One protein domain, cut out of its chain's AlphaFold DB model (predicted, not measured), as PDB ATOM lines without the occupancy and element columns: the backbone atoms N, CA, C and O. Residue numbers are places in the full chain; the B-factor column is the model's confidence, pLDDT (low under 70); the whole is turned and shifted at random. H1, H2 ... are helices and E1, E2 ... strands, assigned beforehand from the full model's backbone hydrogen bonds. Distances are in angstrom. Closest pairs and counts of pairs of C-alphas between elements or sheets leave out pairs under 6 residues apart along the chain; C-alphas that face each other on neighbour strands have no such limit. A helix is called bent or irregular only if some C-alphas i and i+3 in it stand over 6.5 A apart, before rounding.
ATOM      1  N   GLY A   6      81.494  -3.239  -1.643       82.06
ATOM      2  CA  GLY A   6      80.129  -2.763  -1.918       82.06
ATOM      3  C   GLY A   6      79.980  -1.870  -3.161       82.06
ATOM      4  O   GLY A   6      78.868  -1.465  -3.475       82.06
ATOM      5  N   ARG A   7      81.081  -1.529  -3.846       80.06
ATOM      6  CA  ARG A   7      81.092  -0.783  -5.117       80.06
ATOM      7  C   ARG A   7      81.427  -1.662  -6.325       80.06
ATOM      8  O   ARG A   7      81.548  -1.127  -7.422       80.06
ATOM      9  N   VAL A   8      81.613  -2.969  -6.132       86.44
ATOM     10  CA  VAL A   8      81.805  -3.920  -7.232       86.44
ATOM     11  C   VAL A   8      80.418  -4.338  -7.742       86.44
ATOM     12  O   VAL A   8      79.654  -4.903  -6.957       86.44
ATOM     13  N   PRO A   9      80.069  -4.058  -9.011       87.00
ATOM     14  CA  PRO A   9      78.779  -4.425  -9.593       87.00
ATOM     15  C   PRO A   9      78.508  -5.934  -9.546       87.00
ATOM     16  O   PRO A   9      79.432  -6.741  -9.406       87.00
ATOM     17  N   THR A  10      77.246  -6.345  -9.661       85.56
ATOM     18  CA  THR A  10      76.878  -7.770  -9.743       85.56
ATOM     19  C   THR A  10      77.030  -8.320 -11.155       85.56
ATOM     20  O   THR A  10      77.527  -9.436 -11.295       85.56
ATOM     21  N   GLU A  11      76.687  -7.523 -12.167       90.62
ATOM     22  CA  GLU A  11      76.748  -7.909 -13.578       90.62
ATOM     23  C   GLU A  11      78.179  -7.896 -14.123       90.62
ATOM     24  O   GLU A  11      79.021  -7.091 -13.712       90.62
ATOM     25  N   ILE A  12      78.470  -8.814 -15.049       86.62
ATOM     26  CA  ILE A  12      79.827  -9.007 -15.575       86.62
ATOM     27  C   ILE A  12      80.285  -7.837 -16.450       86.62
ATOM     28  O   ILE A  12      81.420  -7.391 -16.300       86.62
ATOM     29  N   ASP A  13      79.396  -7.278 -17.271       88.81
ATOM     30  CA  ASP A  13      79.709  -6.146 -18.149       88.81
ATOM     31  C   ASP A  13      80.082  -4.898 -17.335       88.81
ATOM     32  O   ASP A  13      81.112  -4.264 -17.582       88.81
ATOM     33  N   ASP A  14      79.330  -4.620 -16.267       90.50
ATOM     34  CA  ASP A  14      79.615  -3.516 -15.347       90.50
ATOM     35  C   ASP A  14      80.945  -3.725 -14.591       90.50
ATOM     36  O   ASP A  14      81.671  -2.769 -14.288       90.50
ATOM     37  N   ARG A  15      81.306  -4.982 -14.278       90.50
ATOM     38  CA  ARG A  15      82.615  -5.321 -13.687       90.50
ATOM     39  C   ARG A  15      83.756  -5.100 -14.670       90.50
ATOM     40  O   ARG A  15      84.810  -4.625 -14.249       90.50
ATOM     41  N   VAL A  16      83.557  -5.430 -15.943       90.00
ATOM     42  CA  VAL A  16      84.535  -5.223 -17.019       90.00
ATOM     43  C   VAL A  16      84.772  -3.734 -17.248       90.00
ATOM     44  O   VAL A  16      85.924  -3.299 -17.317       90.00
ATOM     45  N   GLU A  17      83.709  -2.929 -17.284       89.00
ATOM     46  CA  GLU A  17      83.825  -1.475 -17.413       89.00
ATOM     47  C   GLU A  17      84.569  -0.867 -16.216       89.00
ATOM     48  O   GLU A  17      85.517  -0.092 -16.387       89.00
ATOM     49  N   LEU A  18      84.210  -1.272 -14.993       88.88
ATOM     50  CA  LEU A  18      84.904  -0.846 -13.780       88.88
ATOM     51  C   LEU A  18      86.384  -1.258 -13.790       88.88
ATOM     52  O   LEU A  18      87.243  -0.451 -13.435       88.88
ATOM     53  N   TRP A  19      86.689  -2.492 -14.199       89.25
ATOM     54  CA  TRP A  19      88.050  -3.015 -14.312       89.25
ATOM     55  C   TRP A  19      88.897  -2.186 -15.280       89.25
ATOM     56  O   TRP A  19      89.957  -1.684 -14.899       89.25
ATOM     57  N   ARG A  20      88.401  -1.976 -16.504       88.38
ATOM     58  CA  ARG A  20      89.086  -1.193 -17.541       88.38
ATOM     59  C   ARG A  20      89.276   0.258 -17.115       88.38
ATOM     60  O   ARG A  20      90.373   0.793 -17.267       88.38
ATOM     61  N   ARG A  21      88.259   0.873 -16.497       86.88
ATOM     62  CA  ARG A  21      88.359   2.229 -15.941       86.88
ATOM     63  C   ARG A  21      89.440   2.319 -14.871       86.88
ATOM     64  O   ARG A  21      90.223   3.258 -14.882       86.88
ATOM     65  N   GLU A  22      89.501   1.363 -13.948       87.38
ATOM     66  CA  GLU A  22      90.523   1.357 -12.897       87.38
ATOM     67  C   GLU A  22      91.937   1.095 -13.440       87.38
ATOM     68  O   GLU A  22      92.902   1.619 -12.877       87.38
ATOM     69  N   LEU A  23      92.078   0.319 -14.521       87.06
ATOM     70  CA  LEU A  23      93.353   0.107 -15.212       87.06
ATOM     71  C   LEU A  23      93.824   1.342 -15.994       87.06
ATOM     72  O   LEU A  23      95.025   1.600 -16.016       87.06
ATOM     73  N   ALA A  24      92.914   2.120 -16.588       84.94
ATOM     74  CA  ALA A  24      93.251   3.269 -17.438       84.94
ATOM     75  C   ALA A  24      94.094   4.342 -16.720       84.94
ATOM     76  O   ALA A  24      94.989   4.947 -17.310       84.94
ATOM     77  N   TRP A  25      93.858   4.555 -15.422       78.88
ATOM     78  CA  TRP A  25      94.556   5.578 -14.630       78.88
ATOM     79  C   TRP A  25      95.789   5.049 -13.883       78.88
ATOM     80  O   TRP A  25      96.430   5.799 -13.143       78.88
ATOM     81  N   ARG A  26      96.127   3.762 -14.032       84.75
ATOM     82  CA  ARG A  26      97.203   3.098 -13.280       84.75
ATOM     83  C   ARG A  26      98.258   2.521 -14.214       84.75
ATOM     84  O   ARG A  26      97.954   1.958 -15.257       84.75
ATOM     85  N   ARG A  27      99.518   2.580 -13.780       86.00
ATOM     86  CA  ARG A  27     100.606   1.813 -14.398       86.00
ATOM     87  C   ARG A  27     100.679   0.451 -13.730       86.00
ATOM     88  O   ARG A  27     101.220   0.343 -12.631       86.00
ATOM     89  N   THR A  28     100.089  -0.555 -14.365       87.50
ATOM     90  CA  THR A  28      99.920  -1.886 -13.770       87.50
ATOM     91  C   THR A  28     100.529  -2.954 -14.669       87.50
ATOM     92  O   THR A  28     100.407  -2.886 -15.890       87.50
ATOM     93  N   VAL A  29     101.167  -3.955 -14.060       90.00
ATOM     94  CA  VAL A  29     101.475  -5.226 -14.724       90.00
ATOM     95  C   VAL A  29     100.432  -6.234 -14.262       90.00
ATOM     96  O   VAL A  29     100.302  -6.477 -13.063       90.00
ATOM     97  N   VAL A  30      99.659  -6.773 -15.199       89.00
ATOM     98  CA  VAL A  30      98.654  -7.806 -14.938       89.00
ATOM     99  C   VAL A  30      99.219  -9.128 -15.434       89.00
ATOM    100  O   VAL A  30      99.571  -9.235 -16.603       89.00
ATOM    101  N   VAL A  31      99.317 -10.118 -14.551       90.94
ATOM    102  CA  VAL A  31      99.703 -11.482 -14.923       90.94
ATOM    103  C   VAL A  31      98.448 -12.341 -14.887       90.94
ATOM    104  O   VAL A  31      97.828 -12.483 -13.833       90.94
ATOM    105  N   LEU A  32      98.057 -12.861 -16.043       90.00
ATOM    106  CA  LEU A  32      96.940 -13.782 -16.206       90.00
ATOM    107  C   LEU A  32      97.530 -15.173 -16.388       90.00
ATOM    108  O   LEU A  32      98.011 -15.514 -17.468       90.00
ATOM    109  N   ASP A  33      97.565 -15.920 -15.291       86.94
ATOM    110  CA  ASP A  33      98.186 -17.236 -15.266       86.94
ATOM    111  C   ASP A  33      97.212 -18.316 -15.758       86.94
ATOM    112  O   ASP A  33      96.071 -18.381 -15.296       86.94
ATOM    113  N   ASN A  34      97.672 -19.160 -16.681       80.19
ATOM    114  CA  ASN A  34      96.949 -20.294 -17.254       80.19
ATOM    115  C   ASN A  34      95.592 -19.923 -17.890       80.19
ATOM    116  O   ASN A  34      94.551 -20.507 -17.573       80.19
ATOM    117  N   ALA A  35      95.598 -18.947 -18.796       85.12
ATOM    118  CA  ALA A  35      94.410 -18.564 -19.552       85.12
ATOM    119  C   ALA A  35      93.936 -19.695 -20.479       85.12
ATOM    120  O   ALA A  35      94.743 -20.272 -21.212       85.12
ATOM    121  N   ALA A  36      92.631 -19.985 -20.464       77.00
ATOM    122  CA  ALA A  36      92.053 -21.098 -21.218       77.00
ATOM    123  C   ALA A  36      91.629 -20.718 -22.645       77.00
ATOM    124  O   ALA A  36      91.661 -21.563 -23.533       77.00
ATOM    125  N   SER A  37      91.218 -19.467 -22.881       82.38
ATOM    126  CA  SER A  37      90.777 -19.004 -24.202       82.38
ATOM    127  C   SER A  37      90.957 -17.496 -24.387       82.38
ATOM    128  O   SER A  37      90.987 -16.734 -23.418       82.38
ATOM    129  N   SER A  38      91.008 -17.041 -25.644       85.31
ATOM    130  CA  SER A  38      91.012 -15.608 -25.971       85.31
ATOM    131  C   SER A  38      89.733 -14.905 -25.498       85.31
ATOM    132  O   SER A  38      89.793 -13.764 -25.050       85.31
ATOM    133  N   GLU A  39      88.583 -15.589 -25.521       85.56
ATOM    134  CA  GLU A  39      87.296 -15.047 -25.057       85.56
ATOM    135  C   GLU A  39      87.321 -14.690 -23.562       85.56
ATOM    136  O   GLU A  39      86.790 -13.656 -23.160       85.56
ATOM    137  N   GLN A  40      88.018 -15.486 -22.746       87.19
ATOM    138  CA  GLN A  40      88.234 -15.193 -21.327       87.19
ATOM    139  C   GLN A  40      89.122 -13.953 -21.117       87.19
ATOM    140  O   GLN A  40      88.989 -13.249 -20.113       87.19
ATOM    141  N   LEU A  41      90.048 -13.697 -22.045       89.06
ATOM    142  CA  LEU A  41      91.045 -12.635 -21.935       89.06
ATOM    143  C   LEU A  41      90.511 -11.274 -22.366       89.06
ATOM    144  O   LEU A  41      90.787 -10.290 -21.681       89.06
ATOM    145  N   LEU A  42      89.743 -11.209 -23.459       87.12
ATOM    146  CA  LEU A  42      89.259  -9.955 -24.059       87.12
ATOM    147  C   LEU A  42      88.656  -8.970 -23.033       87.12
ATOM    148  O   LEU A  42      89.032  -7.791 -23.041       87.12
ATOM    149  N   PRO A  43      87.796  -9.390 -22.082       88.19
ATOM    150  CA  PRO A  43      87.231  -8.471 -21.093       88.19
ATOM    151  C   PRO A  43      88.272  -7.915 -20.105       88.19
ATOM    152  O   PRO A  43      88.085  -6.840 -19.536       88.19
ATOM    153  N   LEU A  44      89.387  -8.622 -19.910       88.38
ATOM    154  CA  LEU A  44      90.447  -8.272 -18.965       88.38
ATOM    155  C   LEU A  44      91.539  -7.386 -19.578       88.38
ATOM    156  O   LEU A  44      92.318  -6.792 -18.824       88.38
ATOM    157  N   LEU A  45      91.592  -7.273 -20.908       87.69
ATOM    158  CA  LEU A  45      92.590  -6.463 -21.600       87.69
ATOM    159  C   LEU A  45      92.343  -4.953 -21.388       87.69
ATOM    160  O   LEU A  45      91.194  -4.492 -21.414       87.69
ATOM    161  N   PRO A  46      93.408  -4.161 -21.154       84.75
ATOM    162  CA  PRO A  46      93.312  -2.713 -21.038       84.75
ATOM    163  C   PRO A  46      93.019  -2.073 -22.399       84.75
ATOM    164  O   PRO A  46      93.530  -2.508 -23.425       84.75
ATOM    165  N   VAL A  47      92.238  -0.990 -22.392       78.62
ATOM    166  CA  VAL A  47      91.896  -0.226 -23.608       78.62
ATOM    167  C   VAL A  47      92.906   0.904 -23.871       78.62
ATOM    168  O   VAL A  47      93.144   1.277 -25.017       78.62
ATOM    169  N   ASP A  48      93.545   1.419 -22.815       75.94
ATOM    170  CA  ASP A  48      94.469   2.556 -22.870       75.94
ATOM    171  C   ASP A  48      95.947   2.154 -22.723       75.94
ATOM    172  O   ASP A  48      96.309   1.163 -22.081       75.94
ATOM    173  N   ARG A  49      96.837   2.985 -23.281       66.50
ATOM    174  CA  ARG A  49      98.295   2.807 -23.196       66.50
ATOM    175  C   ARG A  49      98.791   3.160 -21.788       66.50
ATOM    176  O   ARG A  49      98.827   4.329 -21.419       66.50
ATOM    177  N   GLY A  50      99.226   2.164 -21.015       76.88
ATOM    178  CA  GLY A  50      99.787   2.396 -19.674       76.88
ATOM    179  C   GLY A  50      99.970   1.158 -18.792       76.88
ATOM    180  O   GLY A  50     100.721   1.224 -17.819       76.88
ATOM    181  N   SER A  51      99.331   0.040 -19.143       85.25
ATOM    182  CA  SER A  51      99.468  -1.250 -18.459       85.25
ATOM    183  C   SER A  51     100.048  -2.318 -19.392       85.25
ATOM    184  O   SER A  51      99.867  -2.245 -20.605       85.25
ATOM    185  N   VAL A  52     100.750  -3.299 -18.820       87.94
ATOM    186  CA  VAL A  52     101.274  -4.477 -19.529       87.94
ATOM    187  C   VAL A  52     100.520  -5.702 -19.033       87.94
ATOM    188  O   VAL A  52     100.396  -5.892 -17.823       87.94
ATOM    189  N   VAL A  53     100.024  -6.526 -19.953       88.94
ATOM    190  CA  VAL A  53      99.407  -7.816 -19.626       88.94
ATOM    191  C   VAL A  53     100.360  -8.922 -20.057       88.94
ATOM    192  O   VAL A  53     100.729  -9.001 -21.223       88.94
ATOM    193  N   LEU A  54     100.768  -9.754 -19.103       90.38
ATOM    194  CA  LEU A  54     101.487 -10.999 -19.339       90.38
ATOM    195  C   LEU A  54     100.483 -12.134 -19.194       90.38
ATOM    196  O   LEU A  54      99.847 -12.269 -18.151       90.38
ATOM    197  N   VAL A  55     100.340 -12.935 -20.239       88.25
ATOM    198  CA  VAL A  55      99.470 -14.107 -20.233       88.25
ATOM    199  C   VAL A  55     100.360 -15.333 -20.284       88.25
ATOM    200  O   VAL A  55     101.204 -15.438 -21.170       88.25
ATOM    201  N   THR A  56     100.173 -16.256 -19.348       86.94
ATOM    202  CA  THR A  56     100.673 -17.621 -19.513       86.94
ATOM    203  C   THR A  56      99.489 -18.487 -19.925       86.94
ATOM    204  O   THR A  56      98.357 -18.318 -19.464       86.94
TER     205      THR A  56
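AT A GLANCE: This is residues 6 to 56 of the 657 residues of the protein "Tetratricopeptide repeat-containing protein" of Micromonospora viridifaciens (UniProt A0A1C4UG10). What shape do these coordinates make? Helix H1 and a small ribbon of two parallel strands, E1 and E2, make the two sides of an open V closed by residues 25 to 28, and the short helix H2 sits between the sides toward the open end. What is printed? There are 51 residues with two named helices and two named strands, in the order H1, E1, H2, E2, of mixed class. How large is it? It is only just compact, close to loose, with a radius of gyration of the C-alphas of 11.3 A and spans of 30 by 24 by 17 A.

HOW THE PARTS SIT: How do the helices meet? H1, residues 12 to 24, touches H2, residues 38 to 44, with its residues 16 to 20 alone; the closest C-alphas, of Val 16 and Pro 43, are 5.9 A apart. They run the same way at a steep tilt of 61 degrees, with a rough line for H2. How do the strands pair? E1, residues 29 to 32, and E2, residues 52 to 55, are parallel at 18 degrees, with N 30 and O 52 at 2.9 A and N 54 and O 30 at 2.8 A, within hydrogen-bond range. E1, H2 and E2 form a strand-helix-strand unit, two parallel neighbour strands with a helix between them in the chain, and its crossover is right-handed. What is apart? H1 and E2 are apart. How are the helix backbones? Every O i to N i+4 pair is within hydrogen-bond range in H1, against 1 of 3 in H2, where 2 of 4 O i to N i+3 pairs are.

IN THESE COORDINATES: Where does the first element begin? C-alpha 12 of H1 is at (79.827, -9.007, -15.575), and H1 is 18.3 A long. How long are the others? E1 and E2 are each 9.8 A and H2 is 10.2 A; H2 is irregular, but only just, with C-alphas 40 and 43 6.8 A apart. Where does the last element end? C-alpha 55 of E2 is at (99.470, -14.107, -20.233).

THE WHOLE: What is the greatest distance? The two C-alphas farthest apart, of Gly 6 and Thr 56, are 30.9 A apart. Are there cuts or long links? The printed part has no cut and no long link. Where is confidence low? The mean pLDDT of the printed part is 85.8, and residue 49 is under 70.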